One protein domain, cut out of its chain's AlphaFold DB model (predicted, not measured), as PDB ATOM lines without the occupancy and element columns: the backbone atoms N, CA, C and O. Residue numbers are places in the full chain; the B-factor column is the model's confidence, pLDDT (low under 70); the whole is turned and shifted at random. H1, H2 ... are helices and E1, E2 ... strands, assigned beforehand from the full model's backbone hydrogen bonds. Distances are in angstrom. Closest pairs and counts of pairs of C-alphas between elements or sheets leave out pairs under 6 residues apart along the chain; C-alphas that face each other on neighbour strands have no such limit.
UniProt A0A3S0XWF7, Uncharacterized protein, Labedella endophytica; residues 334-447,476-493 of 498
ATOM      1  N   ILE A 334     -49.218  41.191  31.483       94.50
ATOM      2  CA  ILE A 334     -48.142  41.200  32.475       94.50
ATOM      3  C   ILE A 334     -47.492  42.589  32.467       94.50
ATOM      4  O   ILE A 334     -47.116  43.114  31.419       94.50
ATOM      5  N   THR A 335     -47.392  43.209  33.639       95.69
ATOM      6  CA  THR A 335     -46.815  44.551  33.837       95.69
ATOM      7  C   THR A 335     -45.466  44.521  34.550       95.69
ATOM      8  O   THR A 335     -44.667  45.438  34.358       95.69
ATOM      9  N   SER A 336     -45.208  43.480  35.344       94.12
ATOM     10  CA  SER A 336     -43.927  43.212  35.994       94.12
ATOM     11  C   SER A 336     -43.683  41.701  36.028       94.12
ATOM     12  O   SER A 336     -44.621  40.974  36.361       94.12
ATOM     13  N   PRO A 337     -42.457  41.225  35.752       94.75
ATOM     14  CA  PRO A 337     -41.348  41.986  35.168       94.75
ATOM     15  C   PRO A 337     -41.698  42.568  33.788       94.75
ATOM     16  O   PRO A 337     -42.614  42.095  33.117       94.75
ATOM     17  N   ALA A 338     -41.009  43.623  33.365       94.38
ATOM     18  CA  ALA A 338     -41.112  44.143  32.007       94.38
ATOM     19  C   ALA A 338     -40.262  43.306  31.037       94.38
ATOM     20  O   ALA A 338     -39.264  42.698  31.417       94.38
ATOM     21  N   ASN A 339     -40.612  43.321  29.749       93.12
ATOM     22  CA  ASN A 339     -39.853  42.579  28.744       93.12
ATOM     23  C   ASN A 339     -38.394  43.073  28.646       93.12
ATOM     24  O   ASN A 339     -38.142  44.256  28.398       93.12
ATOM     25  N   GLY A 340     -37.445  42.153  28.804       91.69
ATOM     26  CA  GLY A 340     -36.004  42.381  28.882       91.69
ATOM     27  C   GLY A 340     -35.502  42.862  30.248       91.69
ATOM     28  O   GLY A 340     -34.360  43.317  30.338       91.69
ATOM     29  N   GLU A 341     -36.330  42.835  31.296       96.00
ATOM     30  CA  GLU A 341     -35.925  43.251  32.640       96.00
ATOM     31  C   GLU A 341     -34.938  42.259  33.273       96.00
ATOM     32  O   GLU A 341     -35.008  41.051  33.060       96.00
ATOM     33  N   THR A 342     -34.007  42.779  34.077       95.62
ATOM     34  CA  THR A 342     -33.157  41.970  34.956       95.62
ATOM     35  C   THR A 342     -33.610  42.165  36.396       95.62
ATOM     36  O   THR A 342     -33.527  43.275  36.923       95.62
ATOM     37  N   VAL A 343     -34.058  41.084  37.028       93.50
ATOM     38  CA  VAL A 343     -34.513  41.043  38.419       93.50
ATOM     39  C   VAL A 343     -33.399  40.456  39.288       93.50
ATOM     40  O   VAL A 343     -32.741  39.496  38.892       93.50
ATOM     41  N   GLU A 344     -33.161  41.027  40.470       92.06
ATOM     42  CA  GLU A 344     -32.178  40.521  41.439       92.06
ATOM     43  C   GLU A 344     -32.887  39.840  42.616       92.06
ATOM     44  O   GLU A 344     -33.734  40.460  43.259       92.06
ATOM     45  N   GLY A 345     -32.507  38.603  42.952       89.12
ATOM     46  CA  GLY A 345     -33.056  37.898  44.113       89.12
ATOM     47  C   GLY A 345     -33.194  36.390  43.928       89.12
ATOM     48  O   GLY A 345     -32.553  35.793  43.069       89.12
ATOM     49  N   ASP A 346     -34.019  35.791  44.784       85.06
ATOM     50  CA  ASP A 346     -34.459  34.389  44.750       85.06
ATOM     51  C   ASP A 346     -35.992  34.255  44.603       85.06
ATOM     52  O   ASP A 346     -36.537  33.151  44.602       85.06
ATOM     53  N   GLN A 347     -36.690  35.386  44.467       84.75
ATOM     54  CA  GLN A 347     -38.134  35.483  44.281       84.75
ATOM     55  C   GLN A 347     -38.462  36.542  43.232       84.75
ATOM     56  O   GLN A 347     -37.796  37.578  43.153       84.75
ATOM     57  N   VAL A 348     -39.522  36.302  42.465       89.06
ATOM     58  CA  VAL A 348     -40.044  37.239  41.465       89.06
ATOM     59  C   VAL A 348     -41.524  37.459  41.721       89.06
ATOM     60  O   VAL A 348     -42.304  36.508  41.759       89.06
ATOM     61  N   THR A 349     -41.906  38.723  41.901       92.00
ATOM     62  CA  THR A 349     -43.309  39.131  41.976       92.00
ATOM     63  C   THR A 349     -43.782  39.530  40.585       92.00
ATOM     64  O   THR A 349     -43.312  40.519  40.018       92.00
ATOM     65  N   PHE A 350     -44.728  38.763  40.059       92.19
ATOM     66  CA  PHE A 350     -45.431  39.074  38.830       92.19
ATOM     67  C   PHE A 350     -46.658  39.910  39.153       92.19
ATOM     68  O   PHE A 350     -47.420  39.575  40.063       92.19
ATOM     69  N   THR A 351     -46.848  40.987  38.402       95.06
ATOM     70  CA  THR A 351     -48.057  41.807  38.471       95.06
ATOM     71  C   THR A 351     -48.634  41.980  37.087       95.06
ATOM     72  O   THR A 351     -47.900  42.049  36.098       95.06
ATOM     73  N   GLY A 352     -49.941  42.163  37.001       96.12
ATOM     74  CA  GLY A 352     -50.590  42.413  35.731       96.12
ATOM     75  C   GLY A 352     -52.007  42.924  35.870       96.12
ATOM     76  O   GLY A 352     -52.494  43.143  36.976       96.12
ATOM     77  N   THR A 353     -52.644  43.113  34.721       96.81
ATOM     78  CA  THR A 353     -54.053  43.491  34.628       96.81
ATOM     79  C   THR A 353     -54.839  42.447  33.853       96.81
ATOM     80  O   THR A 353     -54.329  41.931  32.857       96.81
ATOM     81  N   ALA A 354     -56.075  42.164  34.246       94.56
ATOM     82  CA  ALA A 354     -56.979  41.280  33.520       94.56
ATOM     83  C   ALA A 354     -58.454  41.595  33.842       94.56
ATOM     84  O   ALA A 354     -58.759  42.631  34.438       94.56
ATOM     85  N   THR A 355     -59.384  40.742  33.410       93.56
ATOM     86  CA  THR A 355     -60.817  40.943  33.674       93.56
ATOM     87  C   THR A 355     -61.121  40.744  35.169       93.56
ATOM     88  O   THR A 355     -60.754  39.710  35.712       93.56
ATOM     89  N   PRO A 356     -61.778  41.693  35.866       93.06
ATOM     90  CA  PRO A 356     -62.086  41.548  37.291       93.06
ATOM     91  C   PRO A 356     -62.917  40.303  37.614       93.06
ATOM     92  O   PRO A 356     -63.899  40.023  36.924       93.06
ATOM     93  N   GLY A 357     -62.578  39.619  38.711       85.56
ATOM     94  CA  GLY A 357     -63.331  38.466  39.212       85.56
ATOM     95  C   GLY A 357     -63.080  37.145  38.481       85.56
ATOM     96  O   GLY A 357     -63.803  36.190  38.742       85.56
ATOM     97  N   THR A 358     -62.093  37.086  37.584       89.06
ATOM     98  CA  THR A 358     -61.602  35.836  36.981       89.06
ATOM     99  C   THR A 358     -60.332  35.358  37.673       89.06
ATOM    100  O   THR A 358     -59.680  36.137  38.374       89.06
ATOM    101  N   ASP A 359     -59.916  34.130  37.378       87.94
ATOM    102  CA  ASP A 359     -58.627  33.600  37.808       87.94
ATOM    103  C   ASP A 359     -57.592  33.675  36.685       87.94
ATOM    104  O   ASP A 359     -57.890  33.472  35.504       87.94
ATOM    105  N   VAL A 360     -56.353  33.986  37.061       86.81
ATOM    106  CA  VAL A 360     -55.197  33.994  36.166       86.81
ATOM    107  C   VAL A 360     -54.392  32.727  36.391       86.81
ATOM    108  O   VAL A 360     -54.087  32.355  37.521       86.81
ATOM    109  N   LEU A 361     -53.956  32.099  35.309       83.06
ATOM    110  CA  LEU A 361     -52.894  31.110  35.359       83.06
ATOM    111  C   LEU A 361     -51.633  31.700  34.732       83.06
ATOM    112  O   LEU A 361     -51.668  32.197  33.607       83.06
ATOM    113  N   VAL A 362     -50.525  31.665  35.474       83.69
ATOM    114  CA  VAL A 362     -49.219  32.177  35.038       83.69
ATOM    115  C   VAL A 362     -48.290  30.999  34.786       83.69
ATOM    116  O   VAL A 362     -48.065  30.179  35.674       83.69
ATOM    117  N   ALA A 363     -47.724  30.927  33.585       79.94
ATOM    118  CA  ALA A 363     -46.722  29.931  33.239       79.94
ATOM    119  C   ALA A 363     -45.358  30.577  33.039       79.94
ATOM    120  O   ALA A 363     -45.214  31.507  32.248       79.94
ATOM    121  N   ILE A 364     -44.366  30.049  33.754       82.31
ATOM    122  CA  ILE A 364     -42.990  30.540  33.796       82.31
ATOM    123  C   ILE A 364     -42.093  29.387  33.360       82.31
ATOM    124  O   ILE A 364     -42.045  28.359  34.037       82.31
ATOM    125  N   ILE A 365     -41.399  29.551  32.238       79.00
ATOM    126  CA  ILE A 365     -40.553  28.508  31.649       79.00
ATOM    127  C   ILE A 365     -39.150  29.084  31.441       79.00
ATOM    128  O   ILE A 365     -39.046  30.204  30.931       79.00
ATOM    129  N   PRO A 366     -38.069  28.373  31.815       85.94
ATOM    130  CA  PRO A 366     -36.721  28.768  31.424       85.94
ATOM    131  C   PRO A 366     -36.640  28.922  29.902       85.94
ATOM    132  O   PRO A 366     -37.016  28.007  29.166       85.94
ATOM    133  N   THR A 367     -36.160  30.061  29.406       82.19
ATOM    134  CA  THR A 367     -36.182  30.379  27.969       82.19
ATOM    135  C   THR A 367     -35.458  29.310  27.145       82.19
ATOM    136  O   THR A 367     -35.938  28.936  26.080       82.19
ATOM    137  N   SER A 368     -34.381  28.723  27.674       78.94
ATOM    138  CA  SER A 368     -33.668  27.625  27.012       78.94
ATOM    139  C   SER A 368     -34.484  26.335  26.884       78.94
ATOM    140  O   SER A 368     -34.314  25.605  25.914       78.94
ATOM    141  N   GLU A 369     -35.348  26.024  27.860       73.94
ATOM    142  CA  GLU A 369     -36.221  24.843  27.781       73.94
ATOM    143  C   GLU A 369     -37.349  25.080  26.768       73.94
ATOM    144  O   GLU A 369     -37.719  24.163  26.042       73.94
ATOM    145  N   LEU A 370     -37.848  26.315  26.651       69.38
ATOM    146  CA  LEU A 370     -38.816  26.673  25.611       69.38
ATOM    147  C   LEU A 370     -38.219  26.520  24.201       69.38
ATOM    148  O   LEU A 370     -38.854  25.920  23.340       69.38
ATOM    149  N   GLU A 371     -36.989  26.994  23.980       69.31
ATOM    150  CA  GLU A 371     -36.273  26.839  22.703       69.31
ATOM    151  C   GLU A 371     -36.046  25.359  22.332       69.31
ATOM    152  O   GLU A 371     -36.170  24.980  21.168       69.31
ATOM    153  N   GLU A 372     -35.760  24.494  23.313       66.00
ATOM    154  CA  GLU A 372     -35.613  23.047  23.091       66.00
ATOM    155  C   GLU A 372     -36.947  22.383  22.702       66.00
ATOM    156  O   GLU A 372     -36.979  21.506  21.833       66.00
ATOM    157  N   LEU A 373     -38.064  22.826  23.290       61.22
ATOM    158  CA  LEU A 373     -39.405  22.358  22.926       61.22
ATOM    159  C   LEU A 373     -39.822  22.810  21.519       61.22
ATOM    160  O   LEU A 373     -40.503  22.062  20.816       61.22
ATOM    161  N   GLU A 374     -39.389  23.993  21.081       60.97
ATOM    162  CA  GLU A 374     -39.616  24.477  19.715       60.97
ATOM    163  C   GLU A 374     -38.889  23.619  18.659       60.97
ATOM    164  O   GLU A 374     -39.410  23.428  17.556       60.97
ATOM    165  N   GLU A 375     -37.717  23.055  18.979       60.06
ATOM    166  CA  GLU A 375     -36.947  22.209  18.054       60.06
ATOM    167  C   GLU A 375     -37.520  20.787  17.875       60.06
ATOM    168  O   GLU A 375     -37.239  20.146  16.855       60.06
ATOM    169  N   LEU A 376     -38.325  20.280  18.819       52.47
ATOM    170  CA  LEU A 376     -38.792  18.883  18.829       52.47
ATOM    171  C   LEU A 376     -40.062  18.595  18.000       52.47
ATOM    172  O   LEU A 376     -40.300  17.435  17.667       52.47
ATOM    173  N   GLY A 377     -40.832  19.604  17.577       53.84
ATOM    174  CA  GLY A 377     -42.042  19.401  16.755       53.84
ATOM    175  C   GLY A 377     -43.137  18.533  17.414       53.84
ATOM    176  O   GLY A 377     -43.054  18.231  18.597       53.84
ATOM    177  N   ASP A 378     -44.176  18.154  16.647       45.84
ATOM    178  CA  ASP A 378     -45.478  17.569  17.077       45.84
ATOM    179  C   ASP A 378     -45.445  16.268  17.940       45.84
ATOM    180  O   ASP A 378     -46.491  15.672  18.201       45.84
ATOM    181  N   GLU A 379     -44.294  15.803  18.436       44.28
ATOM    182  CA  GLU A 379     -44.216  14.711  19.418       44.28
ATOM    183  C   GLU A 379     -44.287  15.254  20.856       44.28
ATOM    184  O   GLU A 379     -43.282  15.456  21.528       44.28
ATOM    185  N   MET A 380     -45.524  15.487  21.313       42.06
ATOM    186  CA  MET A 380     -45.987  15.496  22.711       42.06
ATOM    187  C   MET A 380     -44.934  15.903  23.767       42.06
ATOM    188  O   MET A 380     -44.271  15.064  24.381       42.06
ATOM    189  N   SER A 381     -44.847  17.209  24.039       45.50
ATOM    190  CA  SER A 381     -44.066  17.795  25.136       45.50
ATOM    191  C   SER A 381     -44.631  17.397  26.512       45.50
ATOM    192  O   SER A 381     -45.260  18.186  27.212       45.50
ATOM    193  N   ALA A 382     -44.384  16.153  26.924       40.75
ATOM    194  CA  ALA A 382     -44.643  15.653  28.276       40.75
ATOM    195  C   ALA A 382     -43.548  16.063  29.285       40.75
ATOM    196  O   ALA A 382     -43.631  15.714  30.461       40.75
ATOM    197  N   ASN A 383     -42.523  16.797  28.832       39.59
ATOM    198  CA  ASN A 383     -41.338  17.139  29.619       39.59
ATOM    199  C   ASN A 383     -41.177  18.639  29.902       39.59
ATOM    200  O   ASN A 383     -40.103  19.041  30.347       39.59
ATOM    201  N   ALA A 384     -42.219  19.461  29.718       41.53
ATOM    202  CA  ALA A 384     -42.235  20.779  30.348       41.53
ATOM    203  C   ALA A 384     -42.196  20.552  31.866       41.53
ATOM    204  O   ALA A 384     -43.149  20.050  32.468       41.53
ATOM    205  N   ARG A 385     -41.030  20.792  32.468       36.38
ATOM    206  CA  ARG A 385     -40.811  20.584  33.898       36.38
ATOM    207  C   ARG A 385     -41.787  21.472  34.654       36.38
ATOM    208  O   ARG A 385     -42.101  22.566  34.195       36.38
ATOM    209  N   ALA A 386     -42.278  20.946  35.776       40.53
ATOM    210  CA  ALA A 386     -43.243  21.599  36.649       40.53
ATOM    211  C   ALA A 386     -42.986  23.110  36.715       40.53
ATOM    212  O   ALA A 386     -41.875  23.528  37.053       40.53
ATOM    213  N   ALA A 387     -44.011  23.891  36.352       49.28
ATOM    214  CA  ALA A 387     -44.028  25.332  36.545       49.28
ATOM    215  C   ALA A 387     -43.531  25.642  37.961       49.28
ATOM    216  O   ALA A 387     -43.822  24.888  38.895       49.28
ATOM    217  N   ALA A 388     -42.752  26.714  38.108       52.28
ATOM    218  CA  ALA A 388     -42.280  27.133  39.416       52.28
ATOM    219  C   ALA A 388     -43.440  27.156  40.414       52.28
ATOM    220  O   ALA A 388     -44.522  27.645  40.091       52.28
ATOM    221  N   GLU A 389     -43.236  26.593  41.603       51.47
ATOM    222  CA  GLU A 389     -44.304  26.536  42.595       51.47
ATOM    223  C   GLU A 389     -44.553  27.953  43.139       51.47
ATOM    224  O   GLU A 389     -43.595  28.652  43.507       51.47
ATOM    225  N   PRO A 390     -45.813  28.425  43.151       56.66
ATOM    226  CA  PRO A 390     -46.143  29.709  43.753       56.66
ATOM    227  C   PRO A 390     -45.831  29.669  45.248       56.66
ATOM    228  O   PRO A 390     -45.787  28.613  45.878       56.66
ATOM    229  N   SER A 391     -45.641  30.849  45.835       59.12
ATOM    230  CA  SER A 391     -45.393  30.974  47.278       59.12
ATOM    231  C   SER A 391     -46.532  30.393  48.131       59.12
ATOM    232  O   SER A 391     -46.288  29.984  49.265       59.12
ATOM    233  N   ASP A 392     -47.752  30.374  47.582       60.22
ATOM    234  CA  ASP A 392     -48.946  29.744  48.145       60.22
ATOM    235  C   ASP A 392     -49.679  28.969  47.026       60.22
ATOM    236  O   ASP A 392     -50.276  29.594  46.149       60.22
ATOM    237  N   PRO A 393     -49.551  27.632  46.963       53.22
ATOM    238  CA  PRO A 393     -50.107  26.813  45.885       53.22
ATOM    239  C   PRO A 393     -51.579  26.432  46.069       53.22
ATOM    240  O   PRO A 393     -52.133  25.802  45.170       53.22
ATOM    241  N   GLU A 394     -52.200  26.773  47.203       55.84
ATOM    242  CA  GLU A 394     -53.612  26.454  47.467       55.84
ATOM    243  C   GLU A 394     -54.571  27.587  47.051       55.84
ATOM    244  O   GLU A 394     -55.769  27.336  46.920       55.84
ATOM    245  N   ASP A 395     -54.062  28.798  46.785       63.38
ATOM    246  CA  ASP A 395     -54.875  29.966  46.426       63.38
ATOM    247  C   ASP A 395     -54.817  30.276  44.911       63.38
ATOM    248  O   ASP A 395     -53.728  30.433  44.346       63.38
ATOM    249  N   PRO A 396     -55.971  30.417  44.225       74.81
ATOM    250  CA  PRO A 396     -56.003  30.859  42.834       74.81
ATOM    251  C   PRO A 396     -55.486  32.300  42.705       74.81
ATOM    252  O   PRO A 396     -55.660  33.129  43.603       74.81
ATOM    253  N   ILE A 397     -54.869  32.638  41.565       85.19
ATOM    254  CA  ILE A 397     -54.416  34.012  41.290       85.19
ATOM    255  C   ILE A 397     -55.630  34.836  40.848       85.19
ATOM    256  O   ILE A 397     -55.863  35.055  39.658       85.19
ATOM    257  N   ALA A 398     -56.417  35.278  41.821       88.12
ATOM    258  CA  ALA A 398     -57.630  36.039  41.573       88.12
ATOM    259  C   ALA A 398     -57.319  37.461  41.077       88.12
ATOM    260  O   ALA A 398     -56.455  38.161  41.616       88.12
ATOM    261  N   VAL A 399     -58.078  37.914  40.078       91.12
ATOM    262  CA  VAL A 399     -58.065  39.306  39.616       91.12
ATOM    263  C   VAL A 399     -58.985  40.139  40.502       91.12
ATOM    264  O   VAL A 399     -60.179  39.849  40.627       91.12
ATOM    265  N   ASP A 400     -58.445  41.195  41.105       91.62
ATOM    266  CA  ASP A 400     -59.197  42.042  42.025       91.62
ATOM    267  C   ASP A 400     -60.274  42.900  41.324       91.62
ATOM    268  O   ASP A 400     -60.421  42.919  40.100       91.62
ATOM    269  N   GLU A 401     -61.056  43.647  42.111       91.94
ATOM    270  CA  GLU A 401     -62.133  44.508  41.594       91.94
ATOM    271  C   GLU A 401     -61.651  45.647  40.674       91.94
ATOM    272  O   GLU A 401     -62.451  46.210  39.922       91.94
ATOM    273  N   ASN A 402     -60.362  45.999  40.733       92.88
ATOM    274  CA  ASN A 402     -59.739  47.013  39.886       92.88
ATOM    275  C   ASN A 402     -59.158  46.414  38.598       92.88
ATOM    276  O   ASN A 402     -58.774  47.171  37.704       92.88
ATOM    277  N   GLY A 403     -59.152  45.084  38.477       93.50
ATOM    278  CA  GLY A 403     -58.564  44.367  37.358       93.50
ATOM    279  C   GLY A 403     -57.089  44.047  37.561       93.50
ATOM    280  O   GLY A 403     -56.448  43.654  36.596       93.50
ATOM    281  N   ASP A 404     -56.540  44.223  38.764       95.81
ATOM    282  CA  ASP A 404     -55.132  43.976  39.062       95.81
ATOM    283  C   ASP A 404     -54.941  42.561  39.637       95.81
ATOM    284  O   ASP A 404     -55.758  42.066  40.416       95.81
ATOM    285  N   TRP A 405     -53.835  41.905  39.283       94.38
ATOM    286  CA  TRP A 405     -53.424  40.626  39.868       94.38
ATOM    287  C   TRP A 405     -51.946  40.646  40.254       94.38
ATOM    288  O   TRP A 405     -51.130  41.360  39.661       94.38
ATOM    289  N   THR A 406     -51.596  39.859  41.272       93.00
ATOM    290  CA  THR A 406     -50.223  39.732  41.766       93.00
ATOM    291  C   THR A 406     -49.962  38.320  42.267       93.00
ATOM    292  O   THR A 406     -50.788  37.736  42.957       93.00
ATOM    293  N   VAL A 407     -48.778  37.793  41.978       88.50
ATOM    294  CA  VAL A 407     -48.324  36.490  42.481       88.50
ATOM    295  C   VAL A 407     -46.808  36.505  42.628       88.50
ATOM    296  O   VAL A 407     -46.112  37.172  41.868       88.50
ATOM    297  N   THR A 408     -46.275  35.806  43.629       88.44
ATOM    298  CA  THR A 408     -44.825  35.684  43.826       88.44
ATOM    299  C   THR A 408     -44.404  34.229  43.703       88.44
ATOM    300  O   THR A 408     -45.018  33.352  44.313       88.44
ATOM    301  N   TYR A 409     -43.338  33.991  42.943       83.44
ATOM    302  CA  TYR A 409     -42.728  32.677  42.762       83.44
ATOM    303  C   TYR A 409     -41.291  32.687  43.268       83.44
ATOM    304  O   TYR A 409     -40.562  33.660  43.056       83.44
ATOM    305  N   ALA A 410     -40.874  31.592  43.902       85.12
ATOM    306  CA  ALA A 410     -39.468  31.330  44.171       85.12
ATOM    307  C   ALA A 410     -38.828  30.735  42.911       85.12
ATOM    308  O   ALA A 410     -39.272  29.700  42.413       85.12
ATOM    309  N   LEU A 411     -37.798  31.396  42.384       84.19
ATOM    310  CA  LEU A 411     -37.165  31.041  41.114       84.19
ATOM    311  C   LEU A 411     -35.648  30.959  41.285       84.19
ATOM    312  O   LEU A 411     -35.039  31.743  42.016       84.19
ATOM    313  N   ALA A 412     -35.029  29.998  40.602       87.50
ATOM    314  CA  ALA A 412     -33.576  29.941  40.508       87.50
ATOM    315  C   ALA A 412     -33.081  31.002  39.506       87.50
ATOM    316  O   ALA A 412     -33.808  31.333  38.579       87.50
ATOM    317  N   PRO A 413     -31.857  31.538  39.650       90.25
ATOM    318  CA  PRO A 413     -31.297  32.444  38.651       90.25
ATOM    319  C   PRO A 413     -31.218  31.792  37.262       90.25
ATOM    320  O   PRO A 413     -30.492  30.809  37.102       90.25
ATOM    321  N   ASP A 414     -31.948  32.344  36.293       89.56
ATOM    322  CA  ASP A 414     -32.011  31.897  34.895       89.56
ATOM    323  C   ASP A 414     -32.659  32.977  34.002       89.56
ATOM    324  O   ASP A 414     -33.175  33.982  34.506       89.56
ATOM    325  N   ASP A 415     -32.647  32.765  32.688       90.44
ATOM    326  CA  ASP A 415     -33.477  33.499  31.731       90.44
ATOM    327  C   ASP A 415     -34.841  32.805  31.594       90.44
ATOM    328  O   ASP A 415     -34.916  31.587  31.422       90.44
ATOM    329  N   TYR A 416     -35.927  33.572  31.681       86.44
ATOM    330  CA  TYR A 416     -37.295  33.058  31.709       86.44
ATOM    331  C   TYR A 416     -38.193  33.732  30.676       86.44
ATOM    332  O   TYR A 416     -38.151  34.949  30.484       86.44
ATOM    333  N   THR A 417     -39.097  32.937  30.108       84.75
ATOM    334  CA  THR A 417     -40.247  33.391  29.324       84.75
ATOM    335  C   THR A 417     -41.517  33.134  30.131       84.75
ATOM    336  O   THR A 417     -41.752  32.014  30.592       84.75
ATOM    337  N   VAL A 418     -42.344  34.165  30.309       86.31
ATOM    338  CA  VAL A 418     -43.612  34.088  31.043       86.31
ATOM    339  C   VAL A 418     -44.794  34.487  30.160       86.31
ATOM    340  O   VAL A 418     -44.694  35.402  29.339       86.31
ATOM    341  N   ALA A 419     -45.923  33.813  30.359       85.62
ATOM    342  CA  ALA A 419     -47.224  34.225  29.847       85.62
ATOM    343  C   ALA A 419     -48.324  33.967  30.884       85.62
ATOM    344  O   ALA A 419     -48.149  33.184  31.820       85.62
ATOM    345  N   ALA A 420     -49.458  34.632  30.706       86.38
ATOM    346  CA  ALA A 420     -50.637  34.517  31.547       86.38
ATOM    347  C   ALA A 420     -51.878  34.225  30.695       86.38
ATOM    348  O   ALA A 420     -51.945  34.618  29.533       86.38
ATOM    349  N   ILE A 421     -52.880  33.570  31.268       83.94
ATOM    350  CA  ILE A 421     -54.168  33.300  30.616       83.94
ATOM    351  C   ILE A 421     -55.288  33.349  31.655       83.94
ATOM    352  O   ILE A 421     -55.052  33.014  32.818       83.94
ATOM    353  N   LEU A 422     -56.482  33.801  31.263       85.94
ATOM    354  CA  LEU A 422     -57.664  33.710  32.115       85.94
ATOM    355  C   LEU A 422     -58.259  32.313  32.030       85.94
ATOM    356  O   LEU A 422     -58.411  31.767  30.936       85.94
ATOM    357  N   VAL A 423     -58.619  31.758  33.178       80.38
ATOM    358  CA  VAL A 423     -59.181  30.413  33.286       80.38
ATOM    359  C   VAL A 423     -60.386  30.409  34.213       80.38
ATOM    360  O   VAL A 423     -60.461  31.194  35.156       80.38
ATOM    361  N   ASP A 424     -61.316  29.505  33.938       76.25
ATOM    362  CA  ASP A 424     -62.307  29.050  34.900       76.25
ATOM    363  C   ASP A 424     -61.785  27.737  35.488       76.25
ATOM    364  O   ASP A 424     -61.738  26.714  34.801       76.25
ATOM    365  N   LEU A 425     -61.316  27.774  36.736       67.81
ATOM    366  CA  LEU A 425     -60.757  26.595  37.402       67.81
ATOM    367  C   LEU A 425     -61.830  25.580  37.812       67.81
ATOM    368  O   LEU A 425     -61.498  24.410  38.000       67.81
ATOM    369  N   GLU A 426     -63.088  26.004  37.943       67.06
ATOM    370  CA  GLU A 426     -64.206  25.113  38.256       67.06
ATOM    371  C   GLU A 426     -64.610  24.312  37.013       67.06
ATOM    372  O   GLU A 426     -64.842  23.107  37.103       67.06
ATOM    373  N   GLN A 427     -64.622  24.963  35.846       62.28
ATOM    374  CA  GLN A 427     -65.032  24.367  34.568       62.28
ATOM    375  C   GLN A 427     -63.860  23.866  33.710       62.28
ATOM    376  O   GLN A 427     -64.070  23.227  32.682       62.28
ATOM    377  N   GLY A 428     -62.614  24.164  34.094       65.00
ATOM    378  CA  GLY A 428     -61.419  23.833  33.312       65.00
ATOM    379  C   GLY A 428     -61.339  24.556  31.961       65.00
ATOM    380  O   GLY A 428     -60.638  24.092  31.061       65.00
ATOM    381  N   LEU A 429     -62.061  25.669  31.804       70.62
ATOM    382  CA  LEU A 429     -62.191  26.403  30.548       70.62
ATOM    383  C   LEU A 429     -61.155  27.527  30.451       70.62
ATOM    384  O   LEU A 429     -60.886  28.232  31.424       70.62
ATOM    385  N   LEU A 430     -60.615  27.747  29.254       79.38
ATOM    386  CA  LEU A 430     -59.843  28.951  28.956       79.38
ATOM    387  C   LEU A 430     -60.806  30.106  28.675       79.38
ATOM    388  O   LEU A 430     -61.603  30.048  27.747       79.38
ATOM    389  N   LEU A 431     -60.724  31.166  29.472       83.69
ATOM    390  CA  LEU A 431     -61.590  32.336  29.341       83.69
ATOM    391  C   LEU A 431     -60.991  33.418  28.445       83.69
ATOM    392  O   LEU A 431     -61.697  34.355  28.096       83.69
ATOM    393  N   SER A 432     -59.710  33.341  28.090       85.06
ATOM    394  CA  SER A 432     -59.058  34.301  27.198       85.06
ATOM    395  C   SER A 432     -58.018  33.633  26.307       85.06
ATOM    396  O   SER A 432     -57.568  32.524  26.581       85.06
ATOM    397  N   ASP A 433     -57.547  34.366  25.300       85.00
ATOM    398  CA  ASP A 433     -56.260  34.069  24.671       85.00
ATOM    399  C   ASP A 433     -55.103  34.198  25.684       85.00
ATOM    400  O   ASP A 433     -55.227  34.838  26.739       85.00
ATOM    401  N   VAL A 434     -53.951  33.624  25.332       82.94
ATOM    402  CA  VAL A 434     -52.689  33.805  26.064       82.94
ATOM    403  C   VAL A 434     -52.241  35.270  25.974       82.94
ATOM    404  O   VAL A 434     -52.390  35.918  24.936       82.94
ATOM    405  N   SER A 435     -51.666  35.793  27.055       87.12
ATOM    406  CA  SER A 435     -51.038  37.113  27.081       87.12
ATOM    407  C   SER A 435     -49.885  37.215  26.086       87.12
ATOM    408  O   SER A 435     -49.297  36.224  25.657       87.12
ATOM    409  N   GLU A 436     -49.457  38.444  25.813       89.31
ATOM    410  CA  GLU A 436     -48.135  38.656  25.226       89.31
ATOM    411  C   GLU A 436     -47.051  38.020  26.112       89.31
ATOM    412  O   GLU A 436     -47.116  38.091  27.346       89.31
ATOM    413  N   PHE A 437     -46.059  37.401  25.469       87.00
ATOM    414  CA  PHE A 437     -44.905  36.826  26.151       87.00
ATOM    415  C   PHE A 437     -44.008  37.923  26.718       87.00
ATOM    416  O   PHE A 437     -43.710  38.913  26.043       87.00
ATOM    417  N   VAL A 438     -43.526  37.704  27.936       91.12
ATOM    418  CA  VAL A 438     -42.533  38.556  28.585       91.12
ATOM    419  C   VAL A 438     -41.285  37.730  28.861       91.12
ATOM    420  O   VAL A 438     -41.345  36.700  29.523       91.12
ATOM    421  N   GLU A 439     -40.149  38.195  28.360       91.94
ATOM    422  CA  GLU A 439     -38.837  37.592  28.601       91.94
ATOM    423  C   GLU A 439     -38.106  38.412  29.671       91.94
ATOM    424  O   GLU A 439     -38.111  39.643  29.604       91.94
ATOM    425  N   PHE A 440     -37.491  37.781  30.669       94.00
ATOM    426  CA  PHE A 440     -36.726  38.472  31.714       94.00
ATOM    427  C   PHE A 440     -35.593  37.589  32.256       94.00
ATOM    428  O   PHE A 440     -35.649  36.367  32.158       94.00
ATOM    429  N   SER A 441     -34.579  38.205  32.863       94.19
ATOM    430  CA  SER A 441     -33.458  37.496  33.494       94.19
ATOM    431  C   SER A 441     -33.539  37.619  35.012       94.19
ATOM    432  O   SER A 441     -33.609  38.732  35.535       94.19
ATOM    433  N   LEU A 442     -33.456  36.506  35.739       93.00
ATOM    434  CA  LEU A 442     -33.272  36.499  37.189       93.00
ATOM    435  C   LEU A 442     -31.802  36.249  37.525       93.00
ATOM    436  O   LEU A 442     -31.226  35.233  37.145       93.00
ATOM    437  N   ILE A 443     -31.192  37.154  38.286       92.38
ATOM    438  CA  ILE A 443     -29.822  36.995  38.779       92.38
ATOM    439  C   ILE A 443     -29.795  36.907  40.305       92.38
ATOM    440  O   ILE A 443     -30.593  37.527  41.006       92.38
ATOM    441  N   ALA A 444     -28.833  36.149  40.834       87.62
ATOM    442  CA  ALA A 444     -28.649  36.029  42.276       87.62
ATOM    443  C   ALA A 444     -28.339  37.395  42.907       87.62
ATOM    444  O   ALA A 444     -27.501  38.148  42.399       87.62
ATOM    445  N   ALA A 445     -28.949  37.678  44.059       79.44
ATOM    446  CA  ALA A 445     -28.599  38.851  44.849       79.44
ATOM    447  C   ALA A 445     -27.099  38.833  45.197       79.44
ATOM    448  O   ALA A 445     -26.554  37.814  45.633       79.44
ATOM    449  N   ALA A 446     -26.422  39.970  45.021       70.56
ATOM    450  CA  ALA A 446     -25.017  40.091  45.385       70.56
ATOM    451  C   ALA A 446     -24.837  39.778  46.879       70.56
ATOM    452  O   ALA A 446     -25.456  40.414  47.737       70.56
ATOM    453  N   ALA A 447     -23.967  38.814  47.197       62.31
ATOM    454  CA  ALA A 447     -23.594  38.534  48.576       62.31
ATOM    455  C   ALA A 447     -23.046  39.823  49.196       62.31
ATOM    456  O   ALA A 447     -22.055  40.386  48.722       62.31
ATOM    457  N   LEU A 476     -53.962  19.055  38.614       32.84
ATOM    458  CA  LEU A 476     -53.069  18.474  37.597       32.84
ATOM    459  C   LEU A 476     -53.638  18.475  36.162       32.84
ATOM    460  O   LEU A 476     -52.882  18.196  35.243       32.84
ATOM    461  N   ALA A 477     -54.909  18.820  35.929       31.95
ATOM    462  CA  ALA A 477     -55.451  18.934  34.567       31.95
ATOM    463  C   ALA A 477     -55.057  20.257  33.869       31.95
ATOM    464  O   ALA A 477     -54.721  20.251  32.686       31.95
ATOM    465  N   GLY A 478     -54.998  21.380  34.597       34.78
ATOM    466  CA  GLY A 478     -54.679  22.697  34.020       34.78
ATOM    467  C   GLY A 478     -53.199  22.883  33.659       34.78
ATOM    468  O   GLY A 478     -52.867  23.550  32.681       34.78
ATOM    469  N   ALA A 479     -52.293  22.233  34.398       35.75
ATOM    470  CA  ALA A 479     -50.852  22.327  34.152       35.75
ATOM    471  C   ALA A 479     -50.412  21.630  32.847       35.75
ATOM    472  O   ALA A 479     -49.499  22.112  32.174       35.75
ATOM    473  N   PHE A 480     -51.072  20.532  32.450       36.97
ATOM    474  CA  PHE A 480     -50.772  19.843  31.186       36.97
ATOM    475  C   PHE A 480     -51.326  20.581  29.960       36.97
ATOM    476  O   PHE A 480     -50.670  20.590  28.918       36.97
ATOM    477  N   LEU A 481     -52.471  21.264  30.085       42.53
ATOM    478  CA  LEU A 481     -53.012  22.104  29.012       42.53
ATOM    479  C   LEU A 481     -52.105  23.308  28.715       42.53
ATOM    480  O   LEU A 481     -51.882  23.611  27.547       42.53
ATOM    481  N   LEU A 482     -51.498  23.950  29.724       44.34
ATOM    482  CA  LEU A 482     -50.652  25.126  29.474       44.34
ATOM    483  C   LEU A 482     -49.314  24.826  28.808       44.34
ATOM    484  O   LEU A 482     -48.881  25.618  27.976       44.34
ATOM    485  N   ALA A 483     -48.673  23.698  29.117       42.31
ATOM    486  CA  ALA A 483     -47.477  23.285  28.382       42.31
ATOM    487  C   ALA A 483     -47.791  23.079  26.886       42.31
ATOM    488  O   ALA A 483     -47.015  23.492  26.024       42.31
ATOM    489  N   GLY A 484     -48.969  22.517  26.578       45.31
ATOM    490  CA  GLY A 484     -49.477  22.383  25.211       45.31
ATOM    491  C   GLY A 484     -49.833  23.723  24.558       45.31
ATOM    492  O   GLY A 484     -49.450  23.967  23.419       45.31
ATOM    493  N   VAL A 485     -50.504  24.624  25.281       48.09
ATOM    494  CA  VAL A 485     -50.911  25.954  24.790       48.09
ATOM    495  C   VAL A 485     -49.709  26.888  24.589       48.09
ATOM    496  O   VAL A 485     -49.693  27.637  23.617       48.09
ATOM    497  N   LEU A 486     -48.667  26.815  25.423       48.66
ATOM    498  CA  LEU A 486     -47.415  27.568  25.238       48.66
ATOM    499  C   LEU A 486     -46.623  27.061  24.031       48.66
ATOM    500  O   LEU A 486     -46.144  27.875  23.241       48.66
ATOM    501  N   ALA A 487     -46.564  25.740  23.832       49.00
ATOM    502  CA  ALA A 487     -45.994  25.145  22.624       49.00
ATOM    503  C   ALA A 487     -46.783  25.548  21.358       49.00
ATOM    504  O   ALA A 487     -46.194  25.846  20.316       49.00
ATOM    505  N   LEU A 488     -48.117  25.640  21.444       47.28
ATOM    506  CA  LEU A 488     -48.974  26.071  20.332       47.28
ATOM    507  C   LEU A 488     -48.885  27.587  20.060       47.28
ATOM    508  O   LEU A 488     -48.884  28.013  18.904       47.28
ATOM    509  N   ALA A 489     -48.774  28.417  21.100       46.50
ATOM    510  CA  ALA A 489     -48.652  29.870  20.988       46.50
ATOM    511  C   ALA A 489     -47.278  30.293  20.436       46.50
ATOM    512  O   ALA A 489     -47.222  31.186  19.583       46.50
ATOM    513  N   ALA A 490     -46.194  29.597  20.806       44.69
ATOM    514  CA  ALA A 490     -44.862  29.773  20.216       44.69
ATOM    515  C   ALA A 490     -44.879  29.615  18.678       44.69
ATOM    516  O   ALA A 490     -44.283  30.418  17.952       44.69
ATOM    517  N   ARG A 491     -45.691  28.686  18.147       43.19
ATOM    518  CA  ARG A 491     -45.899  28.495  16.696       43.19
ATOM    519  C   ARG A 491     -46.488  29.728  15.990       43.19
ATOM    520  O   ARG A 491     -46.161  29.987  14.830       43.19
ATOM    521  N   THR A 492     -47.335  30.522  16.652       39.72
ATOM    522  CA  THR A 492     -47.955  31.716  16.033       39.72
ATOM    523  C   THR A 492     -46.991  32.901  15.886       39.72
ATOM    524  O   THR A 492     -47.205  33.753  15.015       39.72
ATOM    525  N   ARG A 493     -45.883  32.917  16.646       42.81
ATOM    526  CA  ARG A 493     -44.827  33.948  16.584       42.81
ATOM    527  C   ARG A 493     -44.144  33.990  15.203       42.81
ATOM    528  O   ARG A 493     -43.748  35.066  14.754       42.81
TER     529      ARG A 493
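This is residues 334 to 447 and 476 to 493 of the 498 residues of an uncharacterized protein of Labedella endophytica (UniProt A0A3S0XWF7). Two sheets pack roughly face to face as a small, loosely formed sandwich: E7, E6 and E4 cover E1, E3 and E5, while E2 curls down at one side. H2 crosses the larger sheet's far face, and H1 stands up there. The 132 printed residues run E1 E2 E3 E4 H1 E5 E6 E7 H2, a mixed class. The larger sheet, E2 E7 E6 E4, is mixed; E1 E3 E5 is antiparallel. The whole is compact, radius of gyration of the C-alphas 14.5 A, spanning 40 by 39 by 26 A.

Find E6 at residues 415 to 424, 29.3 A long, beside E4, 359 to 366, 23.3 A. E7 is 438 to 443 and E2 341 to 344. E1, residues 334 to 336, begins at C-alpha 334 (-48.142, 41.200, 32.475); E3 is 347 to 353, E5 404 to 410. H1 is 367 to 376; H2, 476 to 493, runs 27.4 A to C-alpha 493 (-44.827, 33.948, 16.584).

Look first at the strongly twisted larger sheet. E6 and E4 are antiparallel, N 363 to O 419 2.9 A; E7 and E6 form a hairpin, N 418 to O 438 2.8 A; E2 and E7 are parallel, N 343 to O 441 2.8 A. In the other sheet E3 is antiparallel to E1, N 335 to O 351 2.8 A, and to E5, N 350 to O 407 2.8 A. Between the sheets, the closest C-alphas of E1 and E6, Ile 334 and Ala 420, are 7.2 A apart. H1 and H2 form two layers with the larger sheet, helices on one face. H2 is across the strands, 70 degrees to E4 on the local plane, height 9.1 A; H1 stands up from the sheet at 58 degrees. They touch through H2's residues 487 to 490 alone, closest C-alphas Glu 374 and Ala 487, 7.0 A, about perpendicular at 79 degrees. O i to N i+4 pairs within hydrogen-bond range are 5 of 6 in H1 and 8 of 14 in H2.

The farthest C-alphas, Gln 427 and Ala 447, are 46.0 A apart. Residues 448 to 475 are not printed, and C-alphas 447 and 476 stand 37.3 A apart across the cut. The links H1 to E5 and E6 to E7 are long. Look for pLDDT under 70 at residues 370 to 395, 425 to 428, 447 and 476 to 493.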